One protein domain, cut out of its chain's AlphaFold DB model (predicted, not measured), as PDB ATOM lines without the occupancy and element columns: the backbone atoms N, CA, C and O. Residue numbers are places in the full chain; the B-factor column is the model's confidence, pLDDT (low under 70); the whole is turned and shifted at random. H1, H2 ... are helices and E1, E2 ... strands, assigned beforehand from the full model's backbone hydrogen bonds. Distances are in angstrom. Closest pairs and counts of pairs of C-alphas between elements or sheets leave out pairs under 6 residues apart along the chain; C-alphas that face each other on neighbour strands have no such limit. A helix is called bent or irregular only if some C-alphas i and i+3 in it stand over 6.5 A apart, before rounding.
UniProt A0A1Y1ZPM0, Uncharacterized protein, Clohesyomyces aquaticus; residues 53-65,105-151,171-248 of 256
ATOM      1  N   SER A  53      38.592  39.559 -29.022       89.81
ATOM      2  CA  SER A  53      38.342  40.699 -28.141       89.81
ATOM      3  C   SER A  53      39.604  41.556 -27.948       89.81
ATOM      4  O   SER A  53      40.713  41.012 -27.897       89.81
ATOM      5  N   PRO A  54      39.469  42.881 -27.740       90.81
ATOM      6  CA  PRO A  54      40.609  43.757 -27.459       90.81
ATOM      7  C   PRO A  54      41.428  43.318 -26.238       90.81
ATOM      8  O   PRO A  54      42.657  43.350 -26.260       90.81
ATOM      9  N   LEU A  55      40.757  42.830 -25.186       92.06
ATOM     10  CA  LEU A  55      41.425  42.299 -23.997       92.06
ATOM     11  C   LEU A  55      42.274  41.064 -24.327       92.06
ATOM     12  O   LEU A  55      43.383  40.917 -23.815       92.06
ATOM     13  N   PHE A  56      41.778  40.183 -25.201       89.81
ATOM     14  CA  PHE A  56      42.555  39.041 -25.668       89.81
ATOM     15  C   PHE A  56      43.759  39.479 -26.505       89.81
ATOM     16  O   PHE A  56      44.857  38.989 -26.247       89.81
ATOM     17  N   LEU A  57      43.591  40.426 -27.437       89.50
ATOM     18  CA  LEU A  57      44.695  40.982 -28.232       89.50
ATOM     19  C   LEU A  57      45.793  41.563 -27.338       89.50
ATOM     20  O   LEU A  57      46.968  41.231 -27.499       89.50
ATOM     21  N   LEU A  58      45.404  42.369 -26.348       90.62
ATOM     22  CA  LEU A  58      46.330  42.945 -25.379       90.62
ATOM     23  C   LEU A  58      47.069  41.850 -24.599       90.62
ATOM     24  O   LEU A  58      48.290  41.903 -24.457       90.62
ATOM     25  N   ASN A  59      46.350  40.830 -24.126       88.56
ATOM     26  CA  ASN A  59      46.941  39.713 -23.393       88.56
ATOM     27  C   ASN A  59      47.886  38.872 -24.259       88.56
ATOM     28  O   ASN A  59      48.963  38.497 -23.790       88.56
ATOM     29  N   ALA A  60      47.516  38.593 -25.509       87.19
ATOM     30  CA  ALA A  60      48.329  37.839 -26.453       87.19
ATOM     31  C   ALA A  60      49.601  38.610 -26.830       87.19
ATOM     32  O   ALA A  60      50.700  38.073 -26.683       87.19
ATOM     33  N   SER A  61      49.471  39.890 -27.186       86.12
ATOM     34  CA  SER A  61      50.600  40.787 -27.465       86.12
ATOM     35  C   SER A  61      51.531  40.902 -26.258       86.12
ATOM     36  O   SER A  61      52.747  40.742 -26.368       86.12
ATOM     37  N   ARG A  62      50.971  41.061 -25.054       85.12
ATOM     38  CA  ARG A  62      51.752  41.094 -23.816       85.12
ATOM     39  C   ARG A  62      52.439  39.755 -23.527       85.12
ATOM     40  O   ARG A  62      53.528  39.760 -22.964       85.12
ATOM     41  N   LYS A  63      51.838  38.607 -23.861       82.88
ATOM     42  CA  LYS A  63      52.458  37.276 -23.685       82.88
ATOM     43  C   LYS A  63      53.620  37.076 -24.664       82.88
ATOM     44  O   LYS A  63      54.616  36.480 -24.266       82.88
ATOM     45  N   GLU A  64      53.485  37.583 -25.885       80.94
ATOM     46  CA  GLU A  64      54.459  37.484 -26.979       80.94
ATOM     47  C   GLU A  64      55.664  38.422 -26.795       80.94
ATOM     48  O   GLU A  64      56.799  38.027 -27.046       80.94
ATOM     49  N   ASN A  65      55.433  39.649 -26.315       79.38
ATOM     50  CA  ASN A  65      56.460  40.694 -26.217       79.38
ATOM     51  C   ASN A  65      57.195  40.733 -24.865       79.38
ATOM     52  O   ASN A  65      58.100  41.546 -24.673       79.38
ATOM     53  N   PRO A 105      35.762   4.121 -18.002       88.75
ATOM     54  CA  PRO A 105      34.807   5.155 -18.389       88.75
ATOM     55  C   PRO A 105      33.719   5.387 -17.337       88.75
ATOM     56  O   PRO A 105      33.354   6.539 -17.105       88.75
ATOM     57  N   LEU A 106      33.215   4.332 -16.681       90.44
ATOM     58  CA  LEU A 106      32.243   4.461 -15.590       90.44
ATOM     59  C   LEU A 106      32.830   5.226 -14.403       90.44
ATOM     60  O   LEU A 106      32.204   6.179 -13.951       90.44
ATOM     61  N   ALA A 107      34.047   4.897 -13.965       90.88
ATOM     62  CA  ALA A 107      34.730   5.632 -12.903       90.88
ATOM     63  C   ALA A 107      34.942   7.107 -13.282       90.88
ATOM     64  O   ALA A 107      34.649   8.003 -12.495       90.88
ATOM     65  N   CYS A 108      35.368   7.389 -14.520       94.56
ATOM     66  CA  CYS A 108      35.503   8.770 -14.990       94.56
ATOM     67  C   CYS A 108      34.164   9.519 -14.931       94.56
ATOM     68  O   CYS A 108      34.136  10.662 -14.481       94.56
ATOM     69  N   ARG A 109      33.060   8.879 -15.343       94.06
ATOM     70  CA  ARG A 109      31.712   9.457 -15.255       94.06
ATOM     71  C   ARG A 109      31.284   9.699 -13.808       94.06
ATOM     72  O   ARG A 109      30.792  10.786 -13.526       94.06
ATOM     73  N   GLY A 110      31.532   8.750 -12.905       94.88
ATOM     74  CA  GLY A 110      31.237   8.881 -11.472       94.88
ATOM     75  C   GLY A 110      31.962  10.057 -10.809       94.88
ATOM     76  O   GLY A 110      31.391  10.732  -9.964       94.88
ATOM     77  N   HIS A 111      33.177  10.375 -11.266       96.44
ATOM     78  CA  HIS A 111      33.943  11.546 -10.817       96.44
ATOM     79  C   HIS A 111      33.749  12.795 -11.699       96.44
ATOM     80  O   HIS A 111      34.518  13.752 -11.605       96.44
ATOM     81  N   GLY A 112      32.757  12.791 -12.596       96.56
ATOM     82  CA  GLY A 112      32.440  13.934 -13.452       96.56
ATOM     83  C   GLY A 112      33.567  14.339 -14.405       96.56
ATOM     84  O   GLY A 112      33.602  15.481 -14.841       96.56
ATOM     85  N   THR A 113      34.495  13.442 -14.743       97.25
ATOM     86  CA  THR A 113      35.660  13.707 -15.600       97.25
ATOM     87  C   THR A 113      35.620  12.891 -16.905       97.25
ATOM     88  O   THR A 113      34.622  12.244 -17.217       97.25
ATOM     89  N   THR A 114      36.671  12.962 -17.721       95.19
ATOM     90  CA  THR A 114      36.882  12.127 -18.912       95.19
ATOM     91  C   THR A 114      38.175  11.327 -18.779       95.19
ATOM     92  O   THR A 114      39.030  11.649 -17.950       95.19
ATOM     93  N   LEU A 115      38.366  10.323 -19.641       93.69
ATOM     94  CA  LEU A 115      39.638   9.599 -19.735       93.69
ATOM     95  C   LEU A 115      40.812  10.559 -19.972       93.69
ATOM     96  O   LEU A 115      41.864  10.432 -19.355       93.69
ATOM     97  N   THR A 116      40.614  11.570 -20.817       93.88
ATOM     98  CA  THR A 116      41.611  12.609 -21.079       93.88
ATOM     99  C   THR A 116      41.972  13.402 -19.825       93.88
ATOM    100  O   THR A 116      43.154  13.645 -19.594       93.88
ATOM    101  N   GLY A 117      40.981  13.794 -19.016       94.88
ATOM    102  CA  GLY A 117      41.231  14.441 -17.726       94.88
ATOM    103  C   GLY A 117      42.011  13.525 -16.784       94.88
ATOM    104  O   GLY A 117      43.019  13.947 -16.222       94.88
ATOM    105  N   ARG A 118      41.600  12.252 -16.693       94.25
ATOM    106  CA  ARG A 118      42.262  11.227 -15.871       94.25
ATOM    107  C   ARG A 118      43.730  11.036 -16.232       94.25
ATOM    108  O   ARG A 118      44.575  11.007 -15.345       94.25
ATOM    109  N   LEU A 119      44.040  10.960 -17.523       93.38
ATOM    110  CA  LEU A 119      45.416  10.842 -18.003       93.38
ATOM    111  C   LEU A 119      46.271  12.048 -17.602       93.38
ATOM    112  O   LEU A 119      47.418  11.863 -17.219       93.38
ATOM    113  N   HIS A 120      45.724  13.268 -17.633       94.81
ATOM    114  CA  HIS A 120      46.451  14.457 -17.163       94.81
ATOM    115  C   HIS A 120      46.778  14.367 -15.670       94.81
ATOM    116  O   HIS A 120      47.911  14.645 -15.288       94.81
ATOM    117  N   GLY A 121      45.821  13.932 -14.845       94.38
ATOM    118  CA  GLY A 121      46.045  13.717 -13.413       94.38
ATOM    119  C   GLY A 121      47.099  12.642 -13.133       94.38
ATOM    120  O   GLY A 121      48.028  12.885 -12.375       94.38
ATOM    121  N   LEU A 122      47.009  11.479 -13.786       92.94
ATOM    122  CA  LEU A 122      47.971  10.384 -13.604       92.94
ATOM    123  C   LEU A 122      49.382  10.757 -14.070       92.94
ATOM    124  O   LEU A 122      50.353  10.476 -13.373       92.94
ATOM    125  N   VAL A 123      49.502  11.418 -15.226       92.50
ATOM    126  CA  VAL A 123      50.798  11.880 -15.745       92.50
ATOM    127  C   VAL A 123      51.420  12.916 -14.812       92.50
ATOM    128  O   VAL A 123      52.629  12.891 -14.629       92.50
ATOM    129  N   LEU A 124      50.625  13.789 -14.189       92.88
ATOM    130  CA  LEU A 124      51.127  14.745 -13.201       92.88
ATOM    131  C   LEU A 124      51.777  14.037 -12.001       92.88
ATOM    132  O   LEU A 124      52.904  14.374 -11.645       92.88
ATOM    133  N   ILE A 125      51.104  13.034 -11.423       91.06
ATOM    134  CA  ILE A 125      51.662  12.240 -10.315       91.06
ATOM    135  C   ILE A 125      52.917  11.484 -10.762       91.06
ATOM    136  O   ILE A 125      53.930  11.501 -10.069       91.06
ATOM    137  N   LEU A 126      52.874  10.858 -11.941       89.62
ATOM    138  CA  LEU A 126      54.014  10.127 -12.490       89.62
ATOM    139  C   LEU A 126      55.229  11.040 -12.707       89.62
ATOM    140  O   LEU A 126      56.346  10.654 -12.388       89.62
ATOM    141  N   LEU A 127      55.025  12.248 -13.243       89.00
ATOM    142  CA  LEU A 127      56.100  13.219 -13.444       89.00
ATOM    143  C   LEU A 127      56.696  13.688 -12.115       89.00
ATOM    144  O   LEU A 127      57.914  13.817 -12.037       89.00
ATOM    145  N   GLU A 128      55.879  13.897 -11.079       88.31
ATOM    146  CA  GLU A 128      56.384  14.180  -9.729       88.31
ATOM    147  C   GLU A 128      57.231  13.028  -9.179       88.31
ATOM    148  O   GLU A 128      58.358  13.250  -8.737       88.31
ATOM    149  N   ALA A 129      56.732  11.793  -9.268       85.06
ATOM    150  CA  ALA A 129      57.447  10.613  -8.788       85.06
ATOM    151  C   ALA A 129      58.775  10.384  -9.533       85.06
ATOM    152  O   ALA A 129      59.767   9.987  -8.928       85.06
ATOM    153  N   LEU A 130      58.814  10.650 -10.845       84.25
ATOM    154  CA  LEU A 130      60.015  10.480 -11.667       84.25
ATOM    155  C   LEU A 130      61.044  11.597 -11.482       84.25
ATOM    156  O   LEU A 130      62.240  11.334 -11.595       84.25
ATOM    157  N   LEU A 131      60.597  12.839 -11.278       83.19
ATOM    158  CA  LEU A 131      61.495  13.993 -11.192       83.19
ATOM    159  C   LEU A 131      62.016  14.257  -9.782       83.19
ATOM    160  O   LEU A 131      63.013  14.959  -9.675       83.19
ATOM    161  N   GLY A 132      61.383  13.691  -8.746       64.81
ATOM    162  CA  GLY A 132      61.898  13.605  -7.377       64.81
ATOM    163  C   GLY A 132      62.453  14.919  -6.800       64.81
ATOM    164  O   GLY A 132      63.598  15.293  -7.035       64.81
ATOM    165  N   GLY A 133      61.684  15.608  -5.954       67.31
ATOM    166  CA  GLY A 133      62.190  16.753  -5.179       67.31
ATOM    167  C   GLY A 133      62.022  18.128  -5.844       67.31
ATOM    168  O   GLY A 133      61.105  18.352  -6.625       67.31
ATOM    169  N   THR A 134      62.865  19.106  -5.481       65.19
ATOM    170  CA  THR A 134      62.687  20.551  -5.777       65.19
ATOM    171  C   THR A 134      62.955  20.970  -7.229       65.19
ATOM    172  O   THR A 134      62.857  22.156  -7.542       65.19
ATOM    173  N   GLN A 135      63.268  20.032  -8.129       78.44
ATOM    174  CA  GLN A 135      63.696  20.342  -9.498       78.44
ATOM    175  C   GLN A 135      62.612  21.055 -10.315       78.44
ATOM    176  O   GLN A 135      62.892  22.041 -10.995       78.44
ATOM    177  N   ALA A 136      61.361  20.601 -10.218       85.06
ATOM    178  CA  ALA A 136      60.215  21.280 -10.813       85.06
ATOM    179  C   ALA A 136      59.402  21.976  -9.714       85.06
ATOM    180  O   ALA A 136      59.095  21.373  -8.698       85.06
ATOM    181  N   SER A 137      59.020  23.240  -9.881       88.19
ATOM    182  CA  SER A 137      58.106  23.901  -8.928       88.19
ATOM    183  C   SER A 137      56.665  23.932  -9.424       88.19
ATOM    184  O   SER A 137      55.763  24.223  -8.652       88.19
ATOM    185  N   ALA A 138      56.433  23.654 -10.704       91.38
ATOM    186  CA  ALA A 138      55.124  23.602 -11.332       91.38
ATOM    187  C   ALA A 138      55.237  22.845 -12.662       91.38
ATOM    188  O   ALA A 138      56.317  22.767 -13.252       91.38
ATOM    189  N   PHE A 139      54.108  22.379 -13.188       92.38
ATOM    190  CA  PHE A 139      54.041  21.765 -14.512       92.38
ATOM    191  C   PHE A 139      53.080  22.490 -15.434       92.38
ATOM    192  O   PHE A 139      52.114  23.127 -15.007       92.38
ATOM    193  N   ALA A 140      53.332  22.356 -16.730       92.19
ATOM    194  CA  ALA A 140      52.380  22.719 -17.759       92.19
ATOM    195  C   ALA A 140      52.190  21.551 -18.723       92.19
ATOM    196  O   ALA A 140      53.127  20.812 -19.014       92.19
ATOM    197  N   SER A 141      50.973  21.410 -19.230       91.62
ATOM    198  CA  SER A 141      50.655  20.505 -20.324       91.62
ATOM    199  C   SER A 141      49.992  21.297 -21.435       91.62
ATOM    200  O   SER A 141      49.102  22.100 -21.168       91.62
ATOM    201  N   ASN A 142      50.398  21.049 -22.674       90.25
ATOM    202  CA  ASN A 142      49.761  21.645 -23.838       90.25
ATOM    203  C   ASN A 142      48.926  20.584 -24.537       90.25
ATOM    204  O   ASN A 142      49.366  19.451 -24.742       90.25
ATOM    205  N   LYS A 143      47.706  20.955 -24.906       90.50
ATOM    206  CA  LYS A 143      46.757  20.068 -25.563       90.50
ATOM    207  C   LYS A 143      46.323  20.663 -26.888       90.50
ATOM    208  O   LYS A 143      45.848  21.793 -26.934       90.50
ATOM    209  N   ALA A 144      46.444  19.862 -27.939       91.75
ATOM    210  CA  ALA A 144      45.813  20.121 -29.221       91.75
ATOM    211  C   ALA A 144      44.295  19.909 -29.109       91.75
ATOM    212  O   ALA A 144      43.842  18.883 -28.595       91.75
ATOM    213  N   ILE A 145      43.520  20.873 -29.595       90.50
ATOM    214  CA  ILE A 145      42.062  20.833 -29.656       90.50
ATOM    215  C   ILE A 145      41.647  20.905 -31.113       90.50
ATOM    216  O   ILE A 145      41.970  21.863 -31.813       90.50
ATOM    217  N   ASP A 146      40.909  19.888 -31.543       89.06
ATOM    218  CA  ASP A 146      40.283  19.868 -32.856       89.06
ATOM    219  C   ASP A 146      39.166  20.920 -32.928       89.06
ATOM    220  O   ASP A 146      38.257  20.951 -32.089       89.06
ATOM    221  N   GLN A 147      39.262  21.796 -33.919       88.62
ATOM    222  CA  GLN A 147      38.336  22.884 -34.196       88.62
ATOM    223  C   GLN A 147      37.421  22.595 -35.390       88.62
ATOM    224  O   GLN A 147      36.519  23.382 -35.664       88.62
ATOM    225  N   GLN A 148      37.591  21.458 -36.072       87.12
ATOM    226  CA  GLN A 148      36.824  21.074 -37.261       87.12
ATOM    227  C   GLN A 148      35.305  21.093 -37.014       87.12
ATOM    228  O   GLN A 148      34.546  21.494 -37.891       87.12
ATOM    229  N   ARG A 149      34.860  20.754 -35.795       85.88
ATOM    230  CA  ARG A 149      33.442  20.807 -35.372       85.88
ATOM    231  C   ARG A 149      32.824  22.209 -35.359       85.88
ATOM    232  O   ARG A 149      31.606  22.322 -35.322       85.88
ATOM    233  N   HIS A 150      33.639  23.261 -35.314       88.31
ATOM    234  CA  HIS A 150      33.174  24.648 -35.284       88.31
ATOM    235  C   HIS A 150      33.186  25.289 -36.677       88.31
ATOM    236  O   HIS A 150      32.816  26.454 -36.815       88.31
ATOM    237  N   LEU A 151      33.626  24.554 -37.704       88.38
ATOM    238  CA  LEU A 151      33.647  25.052 -39.071       88.38
ATOM    239  C   LEU A 151      32.267  24.895 -39.717       88.38
ATOM    240  O   LEU A 151      31.639  23.844 -39.572       88.38
ATOM    241  N   VAL A 171      43.474  22.786 -35.967       87.81
ATOM    242  CA  VAL A 171      43.865  22.510 -34.584       87.81
ATOM    243  C   VAL A 171      44.265  23.803 -33.890       87.81
ATOM    244  O   VAL A 171      45.098  24.554 -34.388       87.81
ATOM    245  N   SER A 172      43.703  24.033 -32.705       89.50
ATOM    246  CA  SER A 172      44.196  25.043 -31.765       89.50
ATOM    247  C   SER A 172      44.900  24.371 -30.586       89.50
ATOM    248  O   SER A 172      44.888  23.149 -30.446       89.50
ATOM    249  N   MET A 173      45.518  25.164 -29.720       89.38
ATOM    250  CA  MET A 173      46.182  24.689 -28.513       89.38
ATOM    251  C   MET A 173      45.567  25.313 -27.265       89.38
ATOM    252  O   MET A 173      45.126  26.462 -27.268       89.38
ATOM    253  N   MET A 174      45.591  24.562 -26.170       90.19
ATOM    254  CA  MET A 174      45.299  25.071 -24.836       90.19
ATOM    255  C   MET A 174      46.353  24.607 -23.834       90.19
ATOM    256  O   MET A 174      46.808  23.462 -23.881       90.19
ATOM    257  N   ASP A 175      46.711  25.511 -22.926       89.94
ATOM    258  CA  ASP A 175      47.682  25.271 -21.862       89.94
ATOM    259  C   ASP A 175      46.923  24.886 -20.576       89.94
ATOM    260  O   ASP A 175      46.065  25.634 -20.105       89.94
ATOM    261  N   HIS A 176      47.282  23.767 -19.955       92.19
ATOM    262  CA  HIS A 176      46.957  23.450 -18.566       92.19
ATOM    263  C   HIS A 176      48.166  23.745 -17.692       92.19
ATOM    264  O   HIS A 176      49.292  23.409 -18.058       92.19
ATOM    265  N   ARG A 177      47.949  24.355 -16.527       92.31
ATOM    266  CA  ARG A 177      49.015  24.651 -15.566       92.31
ATOM    267  C   ARG A 177      48.681  24.052 -14.214       92.31
ATOM    268  O   ARG A 177      47.598  24.280 -13.686       92.31
ATOM    269  N   PHE A 178      49.649  23.345 -13.656       92.88
ATOM    270  CA  PHE A 178      49.610  22.749 -12.331       92.88
ATOM    271  C   PHE A 178      50.620  23.519 -11.486       92.88
ATOM    272  O   PHE A 178      51.823  23.430 -11.716       92.88
ATOM    273  N   ASN A 179      50.115  24.388 -10.614       91.31
ATOM    274  CA  ASN A 179      50.935  25.332  -9.862       91.31
ATOM    275  C   ASN A 179      51.720  24.647  -8.729       91.31
ATOM    276  O   ASN A 179      51.524  23.466  -8.439       91.31
ATOM    277  N   SER A 180      52.575  25.426  -8.066       90.06
ATOM    278  CA  SER A 180      53.389  24.953  -6.947       90.06
ATOM    279  C   SER A 180      52.578  24.407  -5.787       90.06
ATOM    280  O   SER A 180      53.000  23.432  -5.190       90.06
ATOM    281  N   ALA A 181      51.395  24.955  -5.508       91.31
ATOM    282  CA  ALA A 181      50.544  24.440  -4.441       91.31
ATOM    283  C   ALA A 181      50.113  22.986  -4.699       91.31
ATOM    284  O   ALA A 181      50.257  22.143  -3.819       91.31
ATOM    285  N   VAL A 182      49.645  22.672  -5.916       91.69
ATOM    286  CA  VAL A 182      49.253  21.299  -6.287       91.69
ATOM    287  C   VAL A 182      50.462  20.365  -6.265       91.69
ATOM    288  O   VAL A 182      50.381  19.263  -5.733       91.69
ATOM    289  N   VAL A 183      51.596  20.819  -6.797       91.75
ATOM    290  CA  VAL A 183      52.853  20.059  -6.809       91.75
ATOM    291  C   VAL A 183      53.352  19.754  -5.392       91.75
ATOM    292  O   VAL A 183      53.640  18.604  -5.070       91.75
ATOM    293  N   SER A 184      53.401  20.756  -4.513       89.69
ATOM    294  CA  SER A 184      53.790  20.589  -3.112       89.69
ATOM    295  C   SER A 184      52.841  19.654  -2.364       89.69
ATOM    296  O   SER A 184      53.301  18.838  -1.568       89.69
ATOM    297  N   GLN A 185      51.537  19.728  -2.645       90.81
ATOM    298  CA  GLN A 185      50.553  18.821  -2.062       90.81
ATOM    299  C   GLN A 185      50.818  17.369  -2.476       90.81
ATOM    300  O   GLN A 185      50.874  16.499  -1.612       90.81
ATOM    301  N   ILE A 186      51.048  17.113  -3.770       90.56
ATOM    302  CA  ILE A 186      51.401  15.777  -4.270       90.56
ATOM    303  C   ILE A 186      52.645  15.265  -3.546       90.56
ATOM    304  O   ILE A 186      52.618  14.181  -2.980       90.56
ATOM    305  N   ARG A 187      53.707  16.075  -3.476       88.31
ATOM    306  CA  ARG A 187      54.965  15.693  -2.810       88.31
ATOM    307  C   ARG A 187      54.804  15.354  -1.341       88.31
ATOM    308  O   ARG A 187      55.446  14.428  -0.875       88.31
ATOM    309  N   SER A 188      53.952  16.082  -0.622       87.56
ATOM    310  CA  SER A 188      53.690  15.787   0.790       87.56
ATOM    311  C   SER A 188      53.013  14.429   1.007       87.56
ATOM    312  O   SER A 188      53.045  13.905   2.115       87.56
ATOM    313  N   MET A 189      52.400  13.872  -0.044       86.69
ATOM    314  CA  MET A 189      51.664  12.608  -0.009       86.69
ATOM    315  C   MET A 189      52.396  11.453  -0.696       86.69
ATOM    316  O   MET A 189      52.007  10.311  -0.481       86.69
ATOM    317  N   VAL A 190      53.419  11.736  -1.510       79.00
ATOM    318  CA  VAL A 190      54.283  10.715  -2.116       79.00
ATOM    319  C   VAL A 190      55.295  10.270  -1.062       79.00
ATOM    320  O   VAL A 190      56.232  11.003  -0.745       79.00
ATOM    321  N   GLY A 191      55.100   9.081  -0.492       65.69
ATOM    322  CA  GLY A 191      56.066   8.470   0.426       65.69
ATOM    323  C   GLY A 191      57.137   7.656  -0.311       65.69
ATOM    324  O   GLY A 191      56.907   7.187  -1.422       65.69
ATOM    325  N   GLU A 192      58.279   7.375   0.336       54.69
ATOM    326  CA  GLU A 192      59.317   6.453  -0.190       54.69
ATOM    327  C   GLU A 192      58.792   5.023  -0.458       54.69
ATOM    328  O   GLU A 192      59.451   4.223  -1.119       54.69
ATOM    329  N   LYS A 193      57.597   4.683   0.048       49.81
ATOM    330  CA  LYS A 193      56.972   3.354  -0.039       49.81
ATOM    331  C   LYS A 193      55.833   3.233  -1.060       49.81
ATOM    332  O   LYS A 193      55.297   2.137  -1.200       49.81
ATOM    333  N   ASP A 194      55.505   4.274  -1.829       52.75
ATOM    334  CA  ASP A 194      54.445   4.211  -2.862       52.75
ATOM    335  C   ASP A 194      54.844   3.394  -4.116       52.75
ATOM    336  O   ASP A 194      54.190   3.435  -5.157       52.75
ATOM    337  N   HIS A 195      55.898   2.582  -4.011       49.78
ATOM    338  CA  HIS A 195      56.258   1.535  -4.969       49.78
ATOM    339  C   HIS A 195      55.335   0.298  -4.914       49.78
ATOM    340  O   HIS A 195      55.531  -0.637  -5.690       49.78
ATOM    341  N   ALA A 196      54.340   0.272  -4.025       49.06
ATOM    342  CA  ALA A 196      53.442  -0.863  -3.833       49.06
ATOM    343  C   ALA A 196      52.125  -0.689  -4.608       49.06
ATOM    344  O   ALA A 196      51.178  -0.157  -4.051       49.06
ATOM    345  N   GLU A 197      52.090  -1.141  -5.870       58.34
ATOM    346  CA  GLU A 197      50.930  -1.541  -6.715       58.34
ATOM    347  C   GLU A 197      49.681  -0.620  -6.839       58.34
ATOM    348  O   GLU A 197      48.879  -0.802  -7.754       58.34
ATOM    349  N   SER A 198      49.511   0.406  -6.004       69.19
ATOM    350  CA  SER A 198      48.318   1.237  -5.862       69.19
ATOM    351  C   SER A 198      48.685   2.622  -5.327       69.19
ATOM    352  O   SER A 198      49.453   2.761  -4.381       69.19
ATOM    353  N   LEU A 199      48.069   3.663  -5.885       81.12
ATOM    354  CA  LEU A 199      48.169   5.024  -5.351       81.12
ATOM    355  C   LEU A 199      47.414   5.133  -4.018       81.12
ATOM    356  O   LEU A 199      46.336   4.550  -3.867       81.12
ATOM    357  N   SER A 200      47.939   5.921  -3.075       87.12
ATOM    358  CA  SER A 200      47.228   6.239  -1.833       87.12
ATOM    359  C   SER A 200      45.900   6.958  -2.119       87.12
ATOM    360  O   SER A 200      45.753   7.656  -3.129       87.12
ATOM    361  N   THR A 201      44.916   6.823  -1.222       87.94
ATOM    362  CA  THR A 201      43.590   7.451  -1.383       87.94
ATOM    363  C   THR A 201      43.689   8.964  -1.593       87.94
ATOM    364  O   THR A 201      42.996   9.508  -2.451       87.94
ATOM    365  N   GLY A 202      44.601   9.635  -0.878       89.50
ATOM    366  CA  GLY A 202      44.844  11.074  -1.030       89.50
ATOM    367  C   GLY A 202      45.415  11.443  -2.402       89.50
ATOM    368  O   GLY A 202      44.924  12.369  -3.048       89.50
ATOM    369  N   LEU A 203      46.387  10.677  -2.913       91.25
ATOM    370  CA  LEU A 203      46.910  10.886  -4.269       91.25
ATOM    371  C   LEU A 203      45.832  10.639  -5.330       91.25
ATOM    372  O   LEU A 203      45.725  11.405  -6.289       91.25
ATOM    373  N   MET A 204      44.988   9.622  -5.145       92.25
ATOM    374  CA  MET A 204      43.856   9.360  -6.037       92.25
ATOM    375  C   MET A 204      42.825  10.492  -6.035       92.25
ATOM    376  O   MET A 204      42.305  10.849  -7.093       92.25
ATOM    377  N   GLU A 205      42.550  11.108  -4.887       93.69
ATOM    378  CA  GLU A 205      41.693  12.292  -4.816       93.69
ATOM    379  C   GLU A 205      42.298  13.475  -5.592       93.69
ATOM    380  O   GLU A 205      41.603  14.137  -6.372       93.69
ATOM    381  N   ILE A 206      43.611  13.704  -5.475       94.50
ATOM    382  CA  ILE A 206      44.311  14.723  -6.272       94.50
ATOM    383  C   ILE A 206      44.208  14.416  -7.771       94.50
ATOM    384  O   ILE A 206      43.953  15.324  -8.571       94.50
ATOM    385  N   VAL A 207      44.351  13.148  -8.169       95.06
ATOM    386  CA  VAL A 207      44.152  12.721  -9.560       95.06
ATOM    387  C   VAL A 207      42.751  13.112 -10.016       95.06
ATOM    388  O   VAL A 207      42.620  13.791 -11.036       95.06
ATOM    389  N   TRP A 208      41.702  12.760  -9.271       96.38
ATOM    390  CA  TRP A 208      40.321  13.048  -9.667       96.38
ATOM    391  C   TRP A 208      40.000  14.540  -9.717       96.38
ATOM    392  O   TRP A 208      39.438  15.012 -10.710       96.38
ATOM    393  N   THR A 209      40.408  15.305  -8.709       96.50
ATOM    394  CA  THR A 209      40.188  16.758  -8.667       96.50
ATOM    395  C   THR A 209      40.923  17.472  -9.804       96.50
ATOM    396  O   THR A 209      40.348  18.338 -10.471       96.50
ATOM    397  N   THR A 210      42.162  17.074 -10.098       96.25
ATOM    398  CA  THR A 210      42.939  17.580 -11.241       96.25
ATOM    399  C   THR A 210      42.271  17.219 -12.564       96.25
ATOM    400  O   THR A 210      42.141  18.060 -13.455       96.25
ATOM    401  N   SER A 211      41.772  15.991 -12.673       96.88
ATOM    402  CA  SER A 211      41.076  15.496 -13.858       96.88
ATOM    403  C   SER A 211      39.811  16.298 -14.156       96.88
ATOM    404  O   SER A 211      39.588  16.692 -15.301       96.88
ATOM    405  N   LEU A 212      39.002  16.569 -13.129       97.19
ATOM    406  CA  LEU A 212      37.792  17.380 -13.245       97.19
ATOM    407  C   LEU A 212      38.120  18.814 -13.681       97.19
ATOM    408  O   LEU A 212      37.465  19.343 -14.577       97.19
ATOM    409  N   LYS A 213      39.160  19.433 -13.102       96.06
ATOM    410  CA  LYS A 213      39.631  20.770 -13.513       96.06
ATOM    411  C   LYS A 213      40.037  20.795 -14.987       96.06
ATOM    412  O   LYS A 213      39.643  21.703 -15.715       96.06
ATOM    413  N   VAL A 214      40.780  19.784 -15.439       96.31
ATOM    414  CA  VAL A 214      41.182  19.637 -16.846       96.31
ATOM    415  C   VAL A 214      39.961  19.505 -17.752       96.31
ATOM    416  O   VAL A 214      39.891  20.201 -18.762       96.31
ATOM    417  N   ARG A 215      38.982  18.667 -17.389       95.81
ATOM    418  CA  ARG A 215      37.737  18.530 -18.155       95.81
ATOM    419  C   ARG A 215      36.987  19.855 -18.259       95.81
ATOM    420  O   ARG A 215      36.654  20.240 -19.372       95.81
ATOM    421  N   LYS A 216      36.763  20.552 -17.141       96.31
ATOM    422  CA  LYS A 216      36.054  21.841 -17.133       96.31
ATOM    423  C   LYS A 216      36.739  22.869 -18.032       96.31
ATOM    424  O   LYS A 216      36.069  23.524 -18.816       96.31
ATOM    425  N   ALA A 217      38.070  22.944 -17.989       94.38
ATOM    426  CA  ALA A 217      38.832  23.829 -18.869       94.38
ATOM    427  C   ALA A 217      38.693  23.455 -20.359       94.38
ATOM    428  O   ALA A 217      38.670  24.337 -21.215       94.38
ATOM    429  N   ILE A 218      38.594  22.160 -20.687       93.69
ATOM    430  CA  ILE A 218      38.305  21.718 -22.060       93.69
ATOM    431  C   ILE A 218      36.886  22.141 -22.443       93.69
ATOM    432  O   ILE A 218      36.714  22.757 -23.484       93.69
ATOM    433  N   GLU A 219      35.883  21.842 -21.618       94.44
ATOM    434  CA  GLU A 219      34.482  22.201 -21.880       94.44
ATOM    435  C   GLU A 219      34.312  23.712 -22.078       94.44
ATOM    436  O   GLU A 219      33.668  24.125 -23.035       94.44
ATOM    437  N   GLU A 220      34.963  24.529 -21.249       92.94
ATOM    438  CA  GLU A 220      35.008  25.986 -21.395       92.94
ATOM    439  C   GLU A 220      35.673  26.407 -22.713       92.94
ATOM    440  O   GLU A 220      35.158  27.253 -23.443       92.94
ATOM    441  N   LYS A 221      36.801  25.785 -23.080       90.31
ATOM    442  CA  LYS A 221      37.456  26.066 -24.362       90.31
ATOM    443  C   LYS A 221      36.562  25.714 -25.553       90.31
ATOM    444  O   LYS A 221      36.596  26.423 -26.554       90.31
ATOM    445  N   LEU A 222      35.782  24.639 -25.455       90.88
ATOM    446  CA  LEU A 222      34.854  24.220 -26.503       90.88
ATOM    447  C   LEU A 222      33.603  25.098 -26.562       90.88
ATOM    448  O   LEU A 222      33.149  25.412 -27.657       90.88
ATOM    449  N   SER A 223      33.070  25.537 -25.420       90.50
ATOM    450  CA  SER A 223      31.891  26.409 -25.374       90.50
ATOM    451  C   SER A 223      32.170  27.806 -25.933       90.50
ATOM    452  O   SER A 223      31.278  28.431 -26.501       90.50
ATOM    453  N   MET A 224      33.420  28.273 -25.854       86.50
ATOM    454  CA  MET A 224      33.862  29.504 -26.517       86.50
ATOM    455  C   MET A 224      33.944  29.386 -28.049       86.50
ATOM    456  O   MET A 224      34.162  30.401 -28.715       86.50
ATOM    457  N   SER A 225      33.751  28.193 -28.628       85.75
ATOM    458  CA  SER A 225      33.916  27.942 -30.064       85.75
ATOM    459  C   SER A 225      35.293  28.445 -30.538       85.75
ATOM    460  O   SER A 225      36.321  28.069 -29.973       85.75
ATOM    461  N   LEU A 226      35.334  29.315 -31.549       85.81
ATOM    462  CA  LEU A 226      36.551  29.951 -32.059       85.81
ATOM    463  C   LEU A 226      36.808  31.345 -31.472       85.81
ATOM    464  O   LEU A 226      37.807  31.980 -31.794       85.81
ATOM    465  N   ARG A 227      35.943  31.850 -30.591       86.81
ATOM    466  CA  ARG A 227      36.125  33.178 -29.999       86.81
ATOM    467  C   ARG A 227      37.390  33.221 -29.143       86.81
ATOM    468  O   ARG A 227      37.636  32.316 -28.346       86.81
ATOM    469  N   ASN A 228      38.153  34.313 -29.253       86.12
ATOM    470  CA  ASN A 228      39.405  34.510 -28.512       86.12
ATOM    471  C   ASN A 228      40.372  33.317 -28.675       86.12
ATOM    472  O   ASN A 228      41.001  32.860 -27.716       86.12
ATOM    473  N   ASP A 229      40.457  32.774 -29.886       87.38
ATOM    474  CA  ASP A 229      41.419  31.735 -30.227       87.38
ATOM    475  C   ASP A 229      42.698  32.340 -30.824       87.38
ATOM    476  O   ASP A 229      42.660  33.375 -31.490       87.38
ATOM    477  N   ILE A 230      43.842  31.684 -30.605       83.19
ATOM    478  CA  ILE A 230      45.119  32.099 -31.198       83.19
ATOM    479  C   ILE A 230      45.068  32.052 -32.729       83.19
ATOM    480  O   ILE A 230      45.730  32.849 -33.387       83.19
ATOM    481  N   LEU A 231      44.228  31.176 -33.288       84.25
ATOM    482  CA  LEU A 231      43.958  31.109 -34.722       84.25
ATOM    483  C   LEU A 231      43.366  32.422 -35.255       84.25
ATOM    484  O   LEU A 231      43.596  32.775 -36.401       84.25
ATOM    485  N   GLY A 232      42.687  33.214 -34.421       84.81
ATOM    486  CA  GLY A 232      42.176  34.524 -34.827       84.81
ATOM    487  C   GLY A 232      43.252  35.589 -34.994       84.81
ATOM    488  O   GLY A 232      42.993  36.600 -35.635       84.81
ATOM    489  N   LEU A 233      44.452  35.354 -34.455       85.31
ATOM    490  CA  LEU A 233      45.624  36.210 -34.662       85.31
ATOM    491  C   LEU A 233      46.416  35.805 -35.909       85.31
ATOM    492  O   LEU A 233      47.283  36.551 -36.357       85.31
ATOM    493  N   ALA A 234      46.148  34.617 -36.460       83.50
ATOM    494  CA  ALA A 234      46.838  34.096 -37.636       83.50
ATOM    495  C   ALA A 234      46.613  34.984 -38.867       83.50
ATOM    496  O   ALA A 234      47.528  35.157 -39.666       83.50
ATOM    497  N   LYS A 235      45.428  35.602 -38.972       81.00
ATOM    498  CA  LYS A 235      45.069  36.527 -40.056       81.00
ATOM    499  C   LYS A 235      45.979  37.757 -40.148       81.00
ATOM    500  O   LYS A 235      46.117  38.319 -41.227       81.00
ATOM    501  N   ASP A 236      46.609  38.144 -39.038       81.19
ATOM    502  CA  ASP A 236      47.496  39.308 -38.964       81.19
ATOM    503  C   ASP A 236      48.963  38.944 -39.269       81.19
ATOM    504  O   ASP A 236      49.847  39.799 -39.205       81.19
ATOM    505  N   ILE A 237      49.254  37.672 -39.573       83.31
ATOM    506  CA  ILE A 237      50.598  37.190 -39.907       83.31
ATOM    507  C   ILE A 237      50.737  37.156 -41.437       83.31
ATOM    508  O   ILE A 237      50.201  36.247 -42.069       83.31
ATOM    509  N   PRO A 238      51.481  38.099 -42.050       83.06
ATOM    510  CA  PRO A 238      51.595  38.177 -43.506       83.06
ATOM    511  C   PRO A 238      52.419  37.025 -44.096       83.06
ATOM    512  O   PRO A 238      52.098  36.523 -45.169       83.06
ATOM    513  N   ASP A 239      53.465  36.583 -43.387       87.44
ATOM    514  CA  ASP A 239      54.293  35.442 -43.779       87.44
ATOM    515  C   ASP A 239      54.675  34.598 -42.554       87.44
ATOM    516  O   ASP A 239      55.469  34.994 -41.692       87.44
ATOM    517  N   PHE A 240      54.115  33.390 -42.492       84.81
ATOM    518  CA  PHE A 240      54.424  32.420 -41.446       84.81
ATOM    519  C   PHE A 240      55.871  31.926 -41.494       84.81
ATOM    520  O   PHE A 240      56.452  31.678 -40.440       84.81
ATOM    521  N   ARG A 241      56.481  31.789 -42.678       88.50
ATOM    522  CA  ARG A 241      57.868  31.317 -42.819       88.50
ATOM    523  C   ARG A 241      58.828  32.313 -42.193       88.50
ATOM    524  O   ARG A 241      59.674  31.918 -41.390       88.50
ATOM    525  N   GLU A 242      58.659  33.595 -42.497       89.94
ATOM    526  CA  GLU A 242      59.459  34.652 -41.880       89.94
ATOM    527  C   GLU A 242      59.187  34.754 -40.377       89.94
ATOM    528  O   GLU A 242      60.131  34.796 -39.583       89.94
ATOM    529  N   LYS A 243      57.920  34.655 -39.945       85.31
ATOM    530  CA  LYS A 243      57.583  34.597 -38.515       85.31
ATOM    531  C   LYS A 243      58.300  33.440 -37.805       85.31
ATOM    532  O   LYS A 243      58.857  33.653 -36.726       85.31
ATOM    533  N   PHE A 244      58.341  32.239 -38.388       85.88
ATOM    534  CA  PHE A 244      59.058  31.090 -37.820       85.88
ATOM    535  C   PHE A 244      60.573  31.313 -37.769       85.88
ATOM    536  O   PHE A 244      61.171  31.056 -36.723       85.88
ATOM    537  N   LYS A 245      61.190  31.861 -38.827       87.56
ATOM    538  CA  LYS A 245      62.619  32.227 -38.822       87.56
ATOM    539  C   LYS A 245      62.943  33.239 -37.721       87.56
ATOM    540  O   LYS A 245      63.935  33.089 -37.012       87.56
ATOM    541  N   MET A 246      62.096  34.252 -37.532       84.12
ATOM    542  CA  MET A 246      62.261  35.222 -36.444       84.12
ATOM    543  C   MET A 246      62.135  34.565 -35.067       84.12
ATOM    544  O   MET A 246      62.912  34.876 -34.168       84.12
ATOM    545  N   MET A 247      61.184  33.642 -34.891       80.69
ATOM    546  CA  MET A 247      61.013  32.920 -33.626       80.69
ATOM    547  C   MET A 247      62.197  32.001 -33.308       80.69
ATOM    548  O   MET A 247      62.573  31.917 -32.144       80.69
ATOM    549  N   GLN A 248      62.830  31.382 -34.311       79.62
ATOM    550  CA  GLN A 248      64.051  30.581 -34.126       79.62
ATOM    551  C   GLN A 248      65.233  31.407 -33.600       79.62
ATOM    552  O   GLN A 248      66.071  30.884 -32.875       79.62
TER     553      GLN A 248
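What this domain is: This is residues 53 to 65, 105 to 151 and 171 to 248 of the 256 residues of an uncharacterized protein of Clohesyomyces aquaticus (UniProt A0A1Y1ZPM0). A long helix, H5, runs beside a long two-stranded ribbon, E1 and E2, and H3 crosses H5 steeply; H4 packs on H3 and on H5 near the first residues of H5. Toward the other end of the long axis lie H1 and H6, and residues 234 to 248, which hold the last part of H6 and H7, stick out. The printed part has 138 residues with seven named helices and two named strands, in the order H1, H2, H3, E1, E2, H4, H5, H6, H7; the sheet, E1 - E2, is antiparallel, and the class is mostly helix. The whole is loose, with a radius of gyration of the C-alphas of 18.4 A, and elongated, spanning 56 by 35 by 25 A.

Where its parts are: H1 is residues 54 to 65, 16.2 A long, with C-alpha 54 at (40.609, 43.757, -27.459). H2 is residues 105 to 110, and H3 is residues 115 to 131, 23.9 A long. E1, residues 139 to 146, and E2, residues 171 to 178, are each 23.0 A long. H4 is residues 180 to 189. H5, residues 201 to 223, is the longest helix at 32.7 A, with C-alpha 201 at (43.590, 7.451, -1.383). H6 is residues 230 to 236, neither bent nor irregular, but only just: C-alphas 232 and 235 are 6.3 A apart. H7 is residues 240 to 248, with C-alpha 248 at (64.051, 30.581, -34.126).

How they stand to each other: H3 is the hub, touching three helices. It touches H5 at a steep tilt of 51 degrees, opposite ways, the closest C-alphas being those of Gly 117 and Ser 211, 4.0 A apart. With residues 125 to 128 alone it touches H4, about perpendicular at 73 degrees, closest at the C-alphas of Ile 125 and Ile 186, 7.0 A. H2 and H3 only just touch, with 3 pairs of C-alphas within 8 A, and only at the corner, closest at the C-alphas of Cys 108 and Leu 115, 6.3 A. H4 and H5 form a helical hairpin at a shallow tilt of 28 degrees; H5 touches H4 with residues 202 to 206 alone, closest at the C-alphas of Met 189 and Leu 203, 6.6 A. E1 and E2 are antiparallel at 156 degrees, with N 141 and O 176 at 2.9 A and N 174 and O 143 at 2.9 A, both within hydrogen-bond range. The closest C-alphas of E2 and H5 are those of His 176 and Val 214, 7.1 A apart. H1 and H6 are near each other, with 8 pairs of C-alphas within 10 A, while H6 and H7 are apart. In H1, H2, H3, H4, H5 and H7 every O i to N i+4 pair is within hydrogen-bond range; in H6 0 of 3 are, against 3 of 4 O i to N i+3 pairs.

The domain as a whole: The two C-alphas farthest apart are those of Lys 193 and Pro 238, 56.0 A. Residues 66 to 104 are not printed, and C-alphas 65 and 105 are 42.3 A apart across that cut; residues 152 to 170 are not printed either, with 11.4 A between C-alphas 151 and 171. The link from H4 to H5, 11 residues, is long. The mean pLDDT of the printed part is 87.1, and residues 132 to 134 and 191 to 198 are under 70.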